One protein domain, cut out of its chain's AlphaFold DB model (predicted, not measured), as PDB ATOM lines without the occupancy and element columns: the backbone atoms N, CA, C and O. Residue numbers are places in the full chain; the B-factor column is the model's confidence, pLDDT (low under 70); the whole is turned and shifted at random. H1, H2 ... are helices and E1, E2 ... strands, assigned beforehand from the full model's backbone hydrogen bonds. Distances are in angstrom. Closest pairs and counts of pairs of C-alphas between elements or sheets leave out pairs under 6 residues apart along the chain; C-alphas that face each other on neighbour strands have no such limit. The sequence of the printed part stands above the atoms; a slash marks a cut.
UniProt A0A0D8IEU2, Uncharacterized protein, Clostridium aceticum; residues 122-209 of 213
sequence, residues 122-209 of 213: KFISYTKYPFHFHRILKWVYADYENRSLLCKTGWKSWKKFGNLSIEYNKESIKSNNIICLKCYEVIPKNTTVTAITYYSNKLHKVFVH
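Overview. This is residues 122 to 209 of the 213 residues of an uncharacterized protein of Clostridium aceticum (UniProt A0A0D8IEU2). A strongly twisted sheet of three antiparallel strands has one helix, H2, packed over one face, with H3 making a corner with H2 and H4 beyond them toward one end of the long axis. The long link from E1 to E2, at the other end, hooks back toward the face that H2 covers, while H1 lies away from the other named elements. The 88 printed residues have four named helices and then three named strands, in the order H1 H2 H3 H4 E1 E2 E3; the sheet's order is E1, E2, E3. The class is mixed, helices and strands, and the whole is compact, with a radius of gyration of the C-alphas of 13.3 A and spans of 41 by 29 by 23 A.

Arrangement. H1, residues 122 to 125, is apart from H2, residues 133 to 141, and is not on the sheet. H2 touches H3, residues 144 to 150, only at the corner by their link; the closest C-alphas, those of Val 140 and Arg 147, are 5.0 A apart. Their lines stand at a steep tilt of 47 degrees, opposite ways. H4, residues 156 to 161, is near H2, with 7 pairs of C-alphas within 10 A. E1, residues 167 to 172, E2, residues 192 to 199, and E3, residues 203 to 208, form a meander, each strand the antiparallel neighbour of the one before. In the hairpin E1 and E2, N 169 and O 195 are within hydrogen-bond range at 3.0 A; in the hairpin E2 and E3, N 196 and O 206 are at 2.8 A. H2 is on the sheet, over E3, at a height over the sheet of 9.3 A, and runs slantwise to the strands, at 42 degrees to E3 on the local plane. The closest C-alphas of H2 and E3, those of Lys 138 and Val 206, are 6.2 A apart. H3 and H4 are not on the sheet. In H2 and H4 every O i to N i+4 pair is within hydrogen-bond range; H3 has 1 of 3, beside 2 of 4 O i to N i+3 pairs, and H1 is too short for an O i to N i+4 pair.

Along the chain. H1 begins at C-alpha 122, (45.586, 46.528, 130.789), and measures 5.3 A from first to last C-alpha. H2 measures 12.2 A, H3 10.0 A and H4 8.7 A. E1 measures 15.9 A, E2 22.0 A from C-alpha 192 at (58.182, 52.848, 111.993), and E3 16.5 A, ending at C-alpha 208, (57.868, 46.991, 120.111).

Size, cuts and confidence. The two C-alphas farthest apart, those of Gly 154 and Asn 190, are 40.9 A apart. The printed part has no cut. The link from E1 to E2, residues 173 to 191, is long; within it residues 178 to 179 pair antiparallel with residues 186 to 187. The mean pLDDT of the printed part is 92.9, and residue 128 is the one printed residue under 70.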
ATOM      1  N   LYS A 122      46.230  46.270 132.092       85.38
ATOM      2  CA  LYS A 122      45.586  46.528 130.789       85.38
ATOM      3  C   LYS A 122      45.643  45.318 129.847       85.38
ATOM      4  O   LYS A 122      44.787  45.170 128.980       85.38
ATOM      5  N   PHE A 123      46.652  44.461 129.983       84.88
ATOM      6  CA  PHE A 123      46.744  43.226 129.209       84.88
ATOM      7  C   PHE A 123      45.651  42.232 129.620       84.88
ATOM      8  O   PHE A 123      45.134  41.503 128.773       84.88
ATOM      9  N   ILE A 124      45.284  42.245 130.901       86.38
ATOM     10  CA  ILE A 124      44.276  41.376 131.499       86.38
ATOM     11  C   ILE A 124      42.868  41.889 131.164       86.38
ATOM     12  O   ILE A 124      42.107  41.212 130.475       86.38
ATOM     13  N   SER A 125      42.573  43.139 131.533       81.00
ATOM     14  CA  SER A 125      41.218  43.712 131.543       81.00
ATOM     15  C   SER A 125      40.541  43.838 130.175       81.00
ATOM     16  O   SER A 125      39.319  43.772 130.077       81.00
ATOM     17  N   TYR A 126      41.304  44.055 129.102       71.19
ATOM     18  CA  TYR A 126      40.747  44.338 127.771       71.19
ATOM     19  C   TYR A 126      40.652  43.108 126.869       71.19
ATOM     20  O   TYR A 126      40.415  43.237 125.664       71.19
ATOM     21  N   THR A 127      40.891  41.907 127.401       71.94
ATOM     22  CA  THR A 127      41.045  40.724 126.561       71.94
ATOM     23  C   THR A 127      40.182  39.573 127.040       71.94
ATOM     24  O   THR A 127      40.219  39.170 128.194       71.94
ATOM     25  N   LYS A 128      39.405  39.003 126.114       69.12
ATOM     26  CA  LYS A 128      38.714  37.738 126.349       69.12
ATOM     27  C   LYS A 128      39.799  36.659 126.416       69.12
ATOM     28  O   LYS A 128      40.426  36.360 125.396       69.12
ATOM     29  N   TYR A 129      40.051  36.152 127.617       80.88
ATOM     30  CA  TYR A 129      41.070  35.157 127.952       80.88
ATOM     31  C   TYR A 129      42.541  35.642 127.914       80.88
ATOM     32  O   TYR A 129      43.330  35.245 127.041       80.88
ATOM     33  N   PRO A 130      42.948  36.481 128.882       84.62
ATOM     34  CA  PRO A 130      44.287  37.073 128.925       84.62
ATOM     35  C   PRO A 130      45.415  36.054 129.096       84.62
ATOM     36  O   PRO A 130      46.509  36.245 128.564       84.62
ATOM     37  N   PHE A 131      45.125  34.933 129.752       90.38
ATOM     38  CA  PHE A 131      46.104  33.908 130.108       90.38
ATOM     39  C   PHE A 131      46.257  32.782 129.079       90.38
ATOM     40  O   PHE A 131      46.949  31.798 129.330       90.38
ATOM     41  N   HIS A 132      45.656  32.911 127.888       92.25
ATOM     42  CA  HIS A 132      45.861  31.920 126.830       92.25
ATOM     43  C   HIS A 132      47.332  31.815 126.438       92.25
ATOM     44  O   HIS A 132      48.004  32.821 126.205       92.25
ATOM     45  N   PHE A 133      47.787  30.577 126.240       92.88
ATOM     46  CA  PHE A 133      49.175  30.236 125.931       92.88
ATOM     47  C   PHE A 133      49.828  31.169 124.899       92.88
ATOM     48  O   PHE A 133      50.805  31.839 125.207       92.88
ATOM     49  N   HIS A 134      49.271  31.285 123.686       91.69
ATOM     50  CA  HIS A 134      49.876  32.107 122.626       91.69
ATOM     51  C   HIS A 134      49.831  33.615 122.902       91.69
ATOM     52  O   HIS A 134      50.591  34.367 122.295       91.69
ATOM     53  N   ARG A 135      48.925  34.073 123.771       92.12
ATOM     54  CA  ARG A 135      48.831  35.477 124.169       92.12
ATOM     55  C   ARG A 135      49.945  35.801 125.164       92.12
ATOM     56  O   ARG A 135      50.699  36.738 124.909       92.12
ATOM     57  N   ILE A 136      50.123  34.975 126.193       95.69
ATOM     58  CA  ILE A 136      51.275  35.064 127.101       95.69
ATOM     59  C   ILE A 136      52.583  34.890 126.327       95.69
ATOM     60  O   ILE A 136      53.505  35.671 126.510       95.69
ATOM     61  N   LEU A 137      52.649  33.963 125.371       95.69
ATOM     62  CA  LEU A 137      53.845  33.749 124.558       95.69
ATOM     63  C   LEU A 137      54.260  35.006 123.769       95.69
ATOM     64  O   LEU A 137      55.445  35.299 123.673       95.69
ATOM     65  N   LYS A 138      53.306  35.794 123.249       95.12
ATOM     66  CA  LYS A 138      53.614  37.094 122.624       95.12
ATOM     67  C   LYS A 138      54.209  38.091 123.617       95.12
ATOM     68  O   LYS A 138      55.108  38.841 123.254       95.12
ATOM     69  N   TRP A 139      53.683  38.120 124.840       95.62
ATOM     70  CA  TRP A 139      54.225  38.945 125.919       95.62
ATOM     71  C   TRP A 139      55.641  38.495 126.296       95.62
ATOM     72  O   TRP A 139      56.504  39.350 126.466       95.62
ATOM     73  N   VAL A 140      55.909  37.185 126.317       97.12
ATOM     74  CA  VAL A 140      57.251  36.626 126.538       97.12
ATOM     75  C   VAL A 140      58.216  37.062 125.438       97.12
ATOM     76  O   VAL A 140      59.234  37.662 125.744       97.12
ATOM     77  N   TYR A 141      57.890  36.853 124.158       97.12
ATOM     78  CA  TYR A 141      58.791  37.216 123.050       97.12
ATOM     79  C   TYR A 141      59.038  38.721 122.891       97.12
ATOM     80  O   TYR A 141      59.989  39.103 122.217       97.12
ATOM     81  N   ALA A 142      58.218  39.581 123.499       96.38
ATOM     82  CA  ALA A 142      58.501  41.015 123.544       96.38
ATOM     83  C   ALA A 142      59.707  41.360 124.440       96.38
ATOM     84  O   ALA A 142      60.258  42.447 124.308       96.38
ATOM     85  N   ASP A 143      60.090  40.465 125.354       96.69
ATOM     86  CA  ASP A 143      61.225  40.614 126.265       96.69
ATOM     87  C   ASP A 143      61.698  39.227 126.730       96.69
ATOM     88  O   ASP A 143      61.499  38.810 127.875       96.69
ATOM     89  N   TYR A 144      62.219  38.464 125.768       96.56
ATOM     90  CA  TYR A 144      62.421  37.024 125.906       96.56
ATOM     91  C   TYR A 144      63.339  36.656 127.074       96.56
ATOM     92  O   TYR A 144      62.979  35.804 127.890       96.56
ATOM     93  N   GLU A 145      64.482  37.333 127.185       94.94
ATOM     94  CA  GLU A 145      65.505  37.064 128.201       94.94
ATOM     95  C   GLU A 145      64.939  37.151 129.622       94.94
ATOM     96  O   GLU A 145      65.165  36.266 130.443       94.94
ATOM     97  N   ASN A 146      64.124  38.172 129.903       96.69
ATOM     98  CA  ASN A 146      63.572  38.382 131.239       96.69
ATOM     99  C   ASN A 146      62.319  37.531 131.493       96.69
ATOM    100  O   ASN A 146      62.132  36.983 132.580       96.69
ATOM    101  N   ARG A 147      61.432  37.405 130.497       97.50
ATOM    102  CA  ARG A 147      60.089  36.827 130.694       97.50
ATOM    103  C   ARG A 147      60.034  35.318 130.504       97.50
ATOM    104  O   ARG A 147      59.139  34.671 131.050       97.50
ATOM    105  N   SER A 148      60.979  34.732 129.773       97.44
ATOM    106  CA  SER A 148      61.077  33.273 129.635       97.44
ATOM    107  C   SER A 148      61.337  32.584 130.982       97.44
ATOM    108  O   SER A 148      60.817  31.496 131.234       97.44
ATOM    109  N   LEU A 149      62.045  33.258 131.894       97.25
ATOM    110  CA  LEU A 149      62.345  32.786 133.249       97.25
ATOM    111  C   LEU A 149      61.092  32.601 134.118       97.25
ATOM    112  O   LEU A 149      61.101  31.787 135.049       97.25
ATOM    113  N   LEU A 150      60.016  33.319 133.782       98.00
ATOM    114  CA  LEU A 150      58.731  33.332 134.481       98.00
ATOM    115  C   LEU A 150      57.754  32.268 133.957       98.00
ATOM    116  O   LEU A 150      56.610  32.212 134.399       98.00
ATOM    117  N   CYS A 151      58.170  31.441 132.995       97.88
ATOM    118  CA  CYS A 151      57.295  30.481 132.328       97.88
ATOM    119  C   CYS A 151      57.391  29.067 132.915       97.88
ATOM    120  O   CYS A 151      58.455  28.622 133.355       97.88
ATOM    121  N   LYS A 152      56.284  28.320 132.836       97.62
ATOM    122  CA  LYS A 152      56.197  26.884 133.160       97.62
ATOM    123  C   LYS A 152      56.948  26.039 132.124       97.62
ATOM    124  O   LYS A 152      56.355  25.489 131.191       97.62
ATOM    125  N   THR A 153      58.272  25.952 132.250       96.94
ATOM    126  CA  THR A 153      59.128  25.393 131.189       96.94
ATOM    127  C   THR A 153      59.056  23.871 131.032       96.94
ATOM    128  O   THR A 153      59.444  23.342 129.988       96.94
ATOM    129  N   GLY A 154      58.511  23.148 132.015       95.94
ATOM    130  CA  GLY A 154      58.275  21.705 131.925       95.94
ATOM    131  C   GLY A 154      57.210  21.319 130.889       95.94
ATOM    132  O   GLY A 154      57.207  20.195 130.380       95.94
ATOM    133  N   TRP A 155      56.332  22.254 130.511       95.38
ATOM    134  CA  TRP A 155      55.209  21.990 129.613       95.38
ATOM    135  C   TRP A 155      55.647  21.560 128.215       95.38
ATOM    136  O   TRP A 155      56.508  22.179 127.593       95.38
ATOM    137  N   LYS A 156      54.938  20.581 127.636       93.81
ATOM    138  CA  LYS A 156      55.141  20.157 126.237       93.81
ATOM    139  C   LYS A 156      55.016  21.328 125.254       93.81
ATOM    140  O   LYS A 156      55.818  21.450 124.333       93.81
ATOM    141  N   SER A 157      54.040  22.212 125.470       93.81
ATOM    142  CA  SER A 157      53.845  23.404 124.638       93.81
ATOM    143  C   SER A 157      55.000  24.399 124.762       93.81
ATOM    144  O   SER A 157      55.380  24.997 123.760       93.81
ATOM    145  N   TRP A 158      55.600  24.546 125.949       96.19
ATOM    146  CA  TRP A 158      56.806  25.360 126.111       96.19
ATOM    147  C   TRP A 158      58.004  24.723 125.408       96.19
ATOM    148  O   TRP A 158      58.645  25.380 124.599       96.19
ATOM    149  N   LYS A 159      58.247  23.423 125.616       94.50
ATOM    150  CA  LYS A 159      59.309  22.675 124.918       94.50
ATOM    151  C   LYS A 159      59.212  22.828 123.388       94.50
ATOM    152  O   LYS A 159      60.228  22.843 122.709       94.50
ATOM    153  N   LYS A 160      57.995  22.983 122.849       95.50
ATOM    154  CA  LYS A 160      57.738  23.179 121.414       95.50
ATOM    155  C   LYS A 160      57.841  24.635 120.933       95.50
ATOM    156  O   LYS A 160      58.305  24.863 119.823       95.50
ATOM    157  N   PHE A 161      57.340  25.604 121.700       96.69
ATOM    158  CA  PHE A 161      57.138  26.983 121.222       96.69
ATOM    159  C   PHE A 161      57.881  28.052 122.028       96.69
ATOM    160  O   PHE A 161      57.792  29.233 121.697       96.69
ATOM    161  N   GLY A 162      58.562  27.663 123.100       94.88
ATOM    162  CA  GLY A 162      59.207  28.555 124.057       94.88
ATOM    163  C   GLY A 162      60.594  29.033 123.646       94.88
ATOM    164  O   GLY A 162      61.144  29.857 124.354       94.88
ATOM    165  N   ASN A 163      61.167  28.539 122.546       95.81
ATOM    166  CA  ASN A 163      62.447  29.009 122.002       95.81
ATOM    167  C   ASN A 163      62.458  28.897 120.468       95.81
ATOM    168  O   ASN A 163      63.178  28.094 119.877       95.81
ATOM    169  N   LEU A 164      61.545  29.618 119.823       96.31
ATOM    170  CA  LEU A 164      61.422  29.677 118.371       96.31
ATOM    171  C   LEU A 164      62.405  30.703 117.813       96.31
ATOM    172  O   LEU A 164      62.666  31.726 118.443       96.31
ATOM    173  N   SER A 165      62.883  30.469 116.593       95.56
ATOM    174  CA  SER A 165      63.622  31.483 115.847       95.56
ATOM    175  C   SER A 165      62.745  32.716 115.628       95.56
ATOM    176  O   SER A 165      61.590  32.603 115.200       95.56
ATOM    177  N   ILE A 166      63.310  33.881 115.932       96.25
ATOM    178  CA  ILE A 166      62.666  35.180 115.763       96.25
ATOM    179  C   ILE A 166      63.380  35.985 114.680       96.25
ATOM    180  O   ILE A 166      64.595  35.896 114.517       96.25
ATOM    181  N   GLU A 167      62.617  36.801 113.970       96.75
ATOM    182  CA  GLU A 167      63.129  37.788 113.025       96.75
ATOM    183  C   GLU A 167      62.690  39.186 113.457       96.75
ATOM    184  O   GLU A 167      61.592  39.373 113.989       96.75
ATOM    185  N   TYR A 168      63.543  40.172 113.192       96.25
ATOM    186  CA  TYR A 168      63.277  41.572 113.487       96.25
ATOM    187  C   TYR A 168      63.071  42.332 112.186       96.25
ATOM    188  O   TYR A 168      64.007  42.544 111.418       96.25
ATOM    189  N   ASN A 169      61.840  42.772 111.955       95.50
ATOM    190  CA  ASN A 169      61.457  43.481 110.744       95.50
ATOM    191  C   ASN A 169      61.031  44.911 111.081       95.50
ATOM    192  O   ASN A 169      60.341  45.142 112.073       95.50
ATOM    193  N   LYS A 170      61.422  45.893 110.261       95.44
ATOM    194  CA  LYS A 170      60.899  47.260 110.388       95.44
ATOM    195  C   LYS A 170      59.555  47.351 109.673       95.44
ATOM    196  O   LYS A 170      59.467  47.083 108.479       95.44
ATOM    197  N   GLU A 171      58.513  47.751 110.396       93.56
ATOM    198  CA  GLU A 171      57.160  47.901 109.856       93.56
ATOM    199  C   GLU A 171      56.580  49.271 110.215       93.56
ATOM    200  O   GLU A 171      56.790  49.783 111.313       93.56
ATOM    201  N   SER A 172      55.828  49.865 109.286       91.12
ATOM    202  CA  SER A 172      55.088  51.102 109.538       91.12
ATOM    203  C   SER A 172      53.665  50.785 109.992       91.12
ATOM    204  O   SER A 172      52.931  50.068 109.303       91.12
ATOM    205  N   ILE A 173      53.256  51.321 111.143       89.81
ATOM    206  CA  ILE A 173      51.909  51.120 111.688       89.81
ATOM    207  C   ILE A 173      50.922  52.040 110.967       89.81
ATOM    208  O   ILE A 173      50.868  53.231 111.241       89.81
ATOM    209  N   LYS A 174      50.118  51.501 110.045       85.38
ATOM    210  CA  LYS A 174      49.220  52.311 109.191       85.38
ATOM    211  C   LYS A 174      47.807  52.518 109.740       85.38
ATOM    212  O   LYS A 174      47.075  53.352 109.220       85.38
ATOM    213  N   SER A 175      47.396  51.730 110.730       79.62
ATOM    214  CA  SER A 175      46.014  51.711 111.219       79.62
ATOM    215  C   SER A 175      45.818  52.667 112.396       79.62
ATOM    216  O   SER A 175      45.468  53.831 112.213       79.62
ATOM    217  N   ASN A 176      46.076  52.177 113.605       87.31
ATOM    218  CA  ASN A 176      45.823  52.859 114.867       87.31
ATOM    219  C   ASN A 176      47.089  52.895 115.718       87.31
ATOM    220  O   ASN A 176      48.027  52.135 115.484       87.31
ATOM    221  N   ASN A 177      47.079  53.747 116.743       90.81
ATOM    222  CA  ASN A 177      48.072  53.670 117.804       90.81
ATOM    223  C   ASN A 177      48.018  52.269 118.431       90.81
ATOM    224  O   ASN A 177      46.931  51.755 118.711       90.81
ATOM    225  N   ILE A 178      49.177  51.660 118.651       91.88
ATOM    226  CA  ILE A 178      49.293  50.360 119.319       91.88
ATOM    227  C   ILE A 178      50.108  50.512 120.600       91.88
ATOM    228  O   ILE A 178      50.699  51.557 120.844       91.88
ATOM    229  N   ILE A 179      50.124  49.482 121.437       92.06
ATOM    230  CA  ILE A 179      50.915  49.467 122.671       92.06
ATOM    231  C   ILE A 179      52.159  48.618 122.423       92.06
ATOM    232  O   ILE A 179      52.046  47.496 121.924       92.06
ATOM    233  N   CYS A 180      53.330  49.141 122.778       94.31
ATOM    234  CA  CYS A 180      54.561  48.363 122.792       94.31
ATOM    235  C   CYS A 180      54.458  47.247 123.828       94.31
ATOM    236  O   CYS A 180      54.224  47.505 125.006       94.31
ATOM    237  N   LEU A 181      54.656  45.994 123.419       92.88
ATOM    238  CA  LEU A 181      54.525  44.869 124.348       92.88
ATOM    239  C   LEU A 181      55.715  44.712 125.310       92.88
ATOM    240  O   LEU A 181      55.622  43.892 126.223       92.88
ATOM    241  N   LYS A 182      56.798  45.488 125.146       94.88
ATOM    242  CA  LYS A 182      57.931  45.523 126.086       94.88
ATOM    243  C   LYS A 182      57.732  46.573 127.178       94.88
ATOM    244  O   LYS A 182      57.600  46.185 128.332       94.88
ATOM    245  N   CYS A 183      57.655  47.856 126.815       94.19
ATOM    246  CA  CYS A 183      57.575  48.975 127.766       94.19
ATOM    247  C   CYS A 183      56.150  49.467 128.074       94.19
ATOM    248  O   CYS A 183      55.977  50.281 128.970       94.19
ATOM    249  N   TYR A 184      55.136  48.997 127.341       91.88
ATOM    250  CA  TYR A 184      53.721  49.382 127.492       91.88
ATOM    251  C   TYR A 184      53.366  50.830 127.157       91.88
ATOM    252  O   TYR A 184      52.205  51.221 127.304       91.88
ATOM    253  N   GLU A 185      54.313  51.581 126.604       93.50
ATOM    254  CA  GLU A 185      54.053  52.903 126.055       93.50
ATOM    255  C   GLU A 185      53.395  52.836 124.675       93.50
ATOM    256  O   GLU A 185      53.473  51.843 123.937       93.50
ATOM    257  N   VAL A 186      52.715  53.927 124.324       94.00
ATOM    258  CA  VAL A 186      52.007  54.046 123.050       94.00
ATOM    259  C   VAL A 186      53.008  54.161 121.897       94.00
ATOM    260  O   VAL A 186      53.944  54.954 121.919       94.00
ATOM    261  N   ILE A 187      52.760  53.387 120.847       93.94
ATOM    262  CA  ILE A 187      53.350  53.523 119.521       93.94
ATOM    263  C   ILE A 187      52.339  54.296 118.663       93.94
ATOM    264  O   ILE A 187      51.266  53.756 118.357       93.94
ATOM    265  N   PRO A 188      52.629  55.548 118.270       93.62
ATOM    266  CA  PRO A 188      51.724  56.327 117.437       93.62
ATOM    267  C   PRO A 188      51.553  55.713 116.043       93.62
ATOM    268  O   PRO A 188      52.478  55.121 115.484       93.62
ATOM    269  N   LYS A 189      50.380  55.897 115.435       93.56
ATOM    270  CA  LYS A 189      50.167  55.579 114.018       93.56
ATOM    271  C   LYS A 189      51.160  56.340 113.128       93.56
ATOM    272  O   LYS A 189      51.624  57.422 113.477       93.56
ATOM    273  N   ASN A 190      51.428  55.796 111.948       90.94
ATOM    274  CA  ASN A 190      52.387  56.283 110.956       90.94
ATOM    275  C   ASN A 190      53.842  56.340 111.450       90.94
ATOM    276  O   ASN A 190      54.671  57.012 110.840       90.94
ATOM    277  N   THR A 191      54.174  55.618 112.524       92.94
ATOM    278  CA  THR A 191      55.560  55.440 112.971       92.94
ATOM    279  C   THR A 191      56.124  54.114 112.476       92.94
ATOM    280  O   THR A 191      55.385  53.158 112.222       92.94
ATOM    281  N   THR A 192      57.445  54.074 112.308       94.56
ATOM    282  CA  THR A 192      58.182  52.848 111.993       94.56
ATOM    283  C   THR A 192      58.625  52.194 113.289       94.56
ATOM    284  O   THR A 192      59.318  52.818 114.092       94.56
ATOM    285  N   VAL A 193      58.259  50.934 113.474       95.19
ATOM    286  CA  VAL A 193      58.556  50.144 114.671       95.19
ATOM    287  C   VAL A 193      59.212  48.826 114.317       95.19
ATOM    288  O   VAL A 193      59.296  48.458 113.144       95.19
ATOM    289  N   THR A 194      59.663  48.101 115.339       96.75
ATOM    290  CA  THR A 194      60.182  46.752 115.143       96.75
ATOM    291  C   THR A 194      59.078  45.734 115.396       96.75
ATOM    292  O   THR A 194      58.455  45.705 116.458       96.75
ATOM    293  N   ALA A 195      58.823  44.909 114.389       96.56
ATOM    294  CA  ALA A 195      57.993  43.726 114.475       96.56
ATOM    295  C   ALA A 195      58.899  42.518 114.729       96.56
ATOM    296  O   ALA A 195      59.680  42.127 113.863       96.56
ATOM    297  N   ILE A 196      58.778  41.935 115.920       97.25
ATOM    298  CA  ILE A 196      59.354  40.634 116.250       97.25
ATOM    299  C   ILE A 196      58.404  39.581 115.688       97.25
ATOM    300  O   ILE A 196      57.223  39.532 116.061       97.25
ATOM    301  N   THR A 197      58.897  38.761 114.768       97.19
ATOM    302  CA  THR A 197      58.093  37.750 114.084       97.19
ATOM    303  C   THR A 197      58.617  36.353 114.338       97.19
ATOM    304  O   THR A 197      59.816  36.119 114.288       97.19
ATOM    305  N   TYR A 198      57.703  35.421 114.593       96.50
ATOM    306  CA  TYR A 198      58.016  34.007 114.774       96.50
ATOM    307  C   TYR A 198      56.863  33.142 114.281       96.50
ATOM    308  O   TYR A 198      55.696  33.558 114.293       96.50
ATOM    309  N   TYR A 199      57.179  31.923 113.860       95.38
ATOM    310  CA  TYR A 199      56.189  30.970 113.372       95.38
ATOM    311  C   TYR A 199      55.946  29.878 114.414       95.38
ATOM    312  O   TYR A 199      56.871  29.168 114.797       95.38
ATOM    313  N   SER A 200      54.700  29.739 114.877       90.94
ATOM    314  CA  SER A 200      54.290  28.614 115.729       90.94
ATOM    315  C   SER A 200      53.392  27.644 114.947       90.94
ATOM    316  O   SER A 200      53.885  26.884 114.123       90.94
ATOM    317  N   ASN A 201      52.075  27.680 115.141       90.06
ATOM    318  CA  ASN A 201      51.088  27.101 114.221       90.06
ATOM    319  C   ASN A 201      50.656  28.084 113.116       90.06
ATOM    320  O   ASN A 201      49.996  27.698 112.157       90.06
ATOM    321  N   LYS A 202      50.994  29.361 113.283       93.31
ATOM    322  CA  LYS A 202      50.803  30.452 112.328       93.31
ATOM    323  C   LYS A 202      51.880  31.504 112.560       93.31
ATOM    324  O   LYS A 202      52.598  31.447 113.559       93.31
ATOM    325  N   LEU A 203      51.955  32.492 111.674       95.00
ATOM    326  CA  LEU A 203      52.806  33.657 111.879       95.00
ATOM    327  C   LEU A 203      52.275  34.510 113.042       95.00
ATOM    328  O   LEU A 203      51.107  34.908 113.063       95.00
ATOM    329  N   HIS A 204      53.149  34.822 113.992       95.62
ATOM    330  CA  HIS A 204      52.904  35.802 115.040       95.62
ATOM    331  C   HIS A 204      53.752  37.039 114.789       95.62
ATOM    332  O   HIS A 204      54.907  36.939 114.387       95.62
ATOM    333  N   LYS A 205      53.160  38.201 115.068       94.94
ATOM    334  CA  LYS A 205      53.863  39.478 115.145       94.94
ATOM    335  C   LYS A 205      53.662  40.088 116.525       94.94
ATOM    336  O   LYS A 205      52.541  40.061 117.059       94.94
ATOM    337  N   VAL A 206      54.746  40.615 117.072       95.19
ATOM    338  CA  VAL A 206      54.830  41.347 118.334       95.19
ATOM    339  C   VAL A 206      55.480  42.685 118.016       95.19
ATOM    340  O   VAL A 206      56.583  42.723 117.486       95.19
ATOM    341  N   PHE A 207      54.781  43.781 118.295       95.19
ATOM    342  CA  PHE A 207      55.286  45.119 118.009       95.19
ATOM    343  C   PHE A 207      55.917  45.728 119.257       95.19
ATOM    344  O   PHE A 207      55.312  45.721 120.336       95.19
ATOM    345  N   VAL A 208      57.117  46.272 119.083       96.31
ATOM    346  CA  VAL A 208      57.868  46.991 120.111       96.31
ATOM    347  C   VAL A 208      58.488  48.256 119.521       96.31
ATOM    348  O   VAL A 208      58.715  48.339 118.308       96.31
ATOM    349  N   HIS A 209      58.764  49.256 120.361       96.12
ATOM    350  CA  HIS A 209      59.563  50.405 119.934       96.12
ATOM    351  C   HIS A 209      60.957  49.962 119.467       96.12
ATOM    352  O   HIS A 209      61.429  48.880 119.808       96.12
TER     353      HIS A 209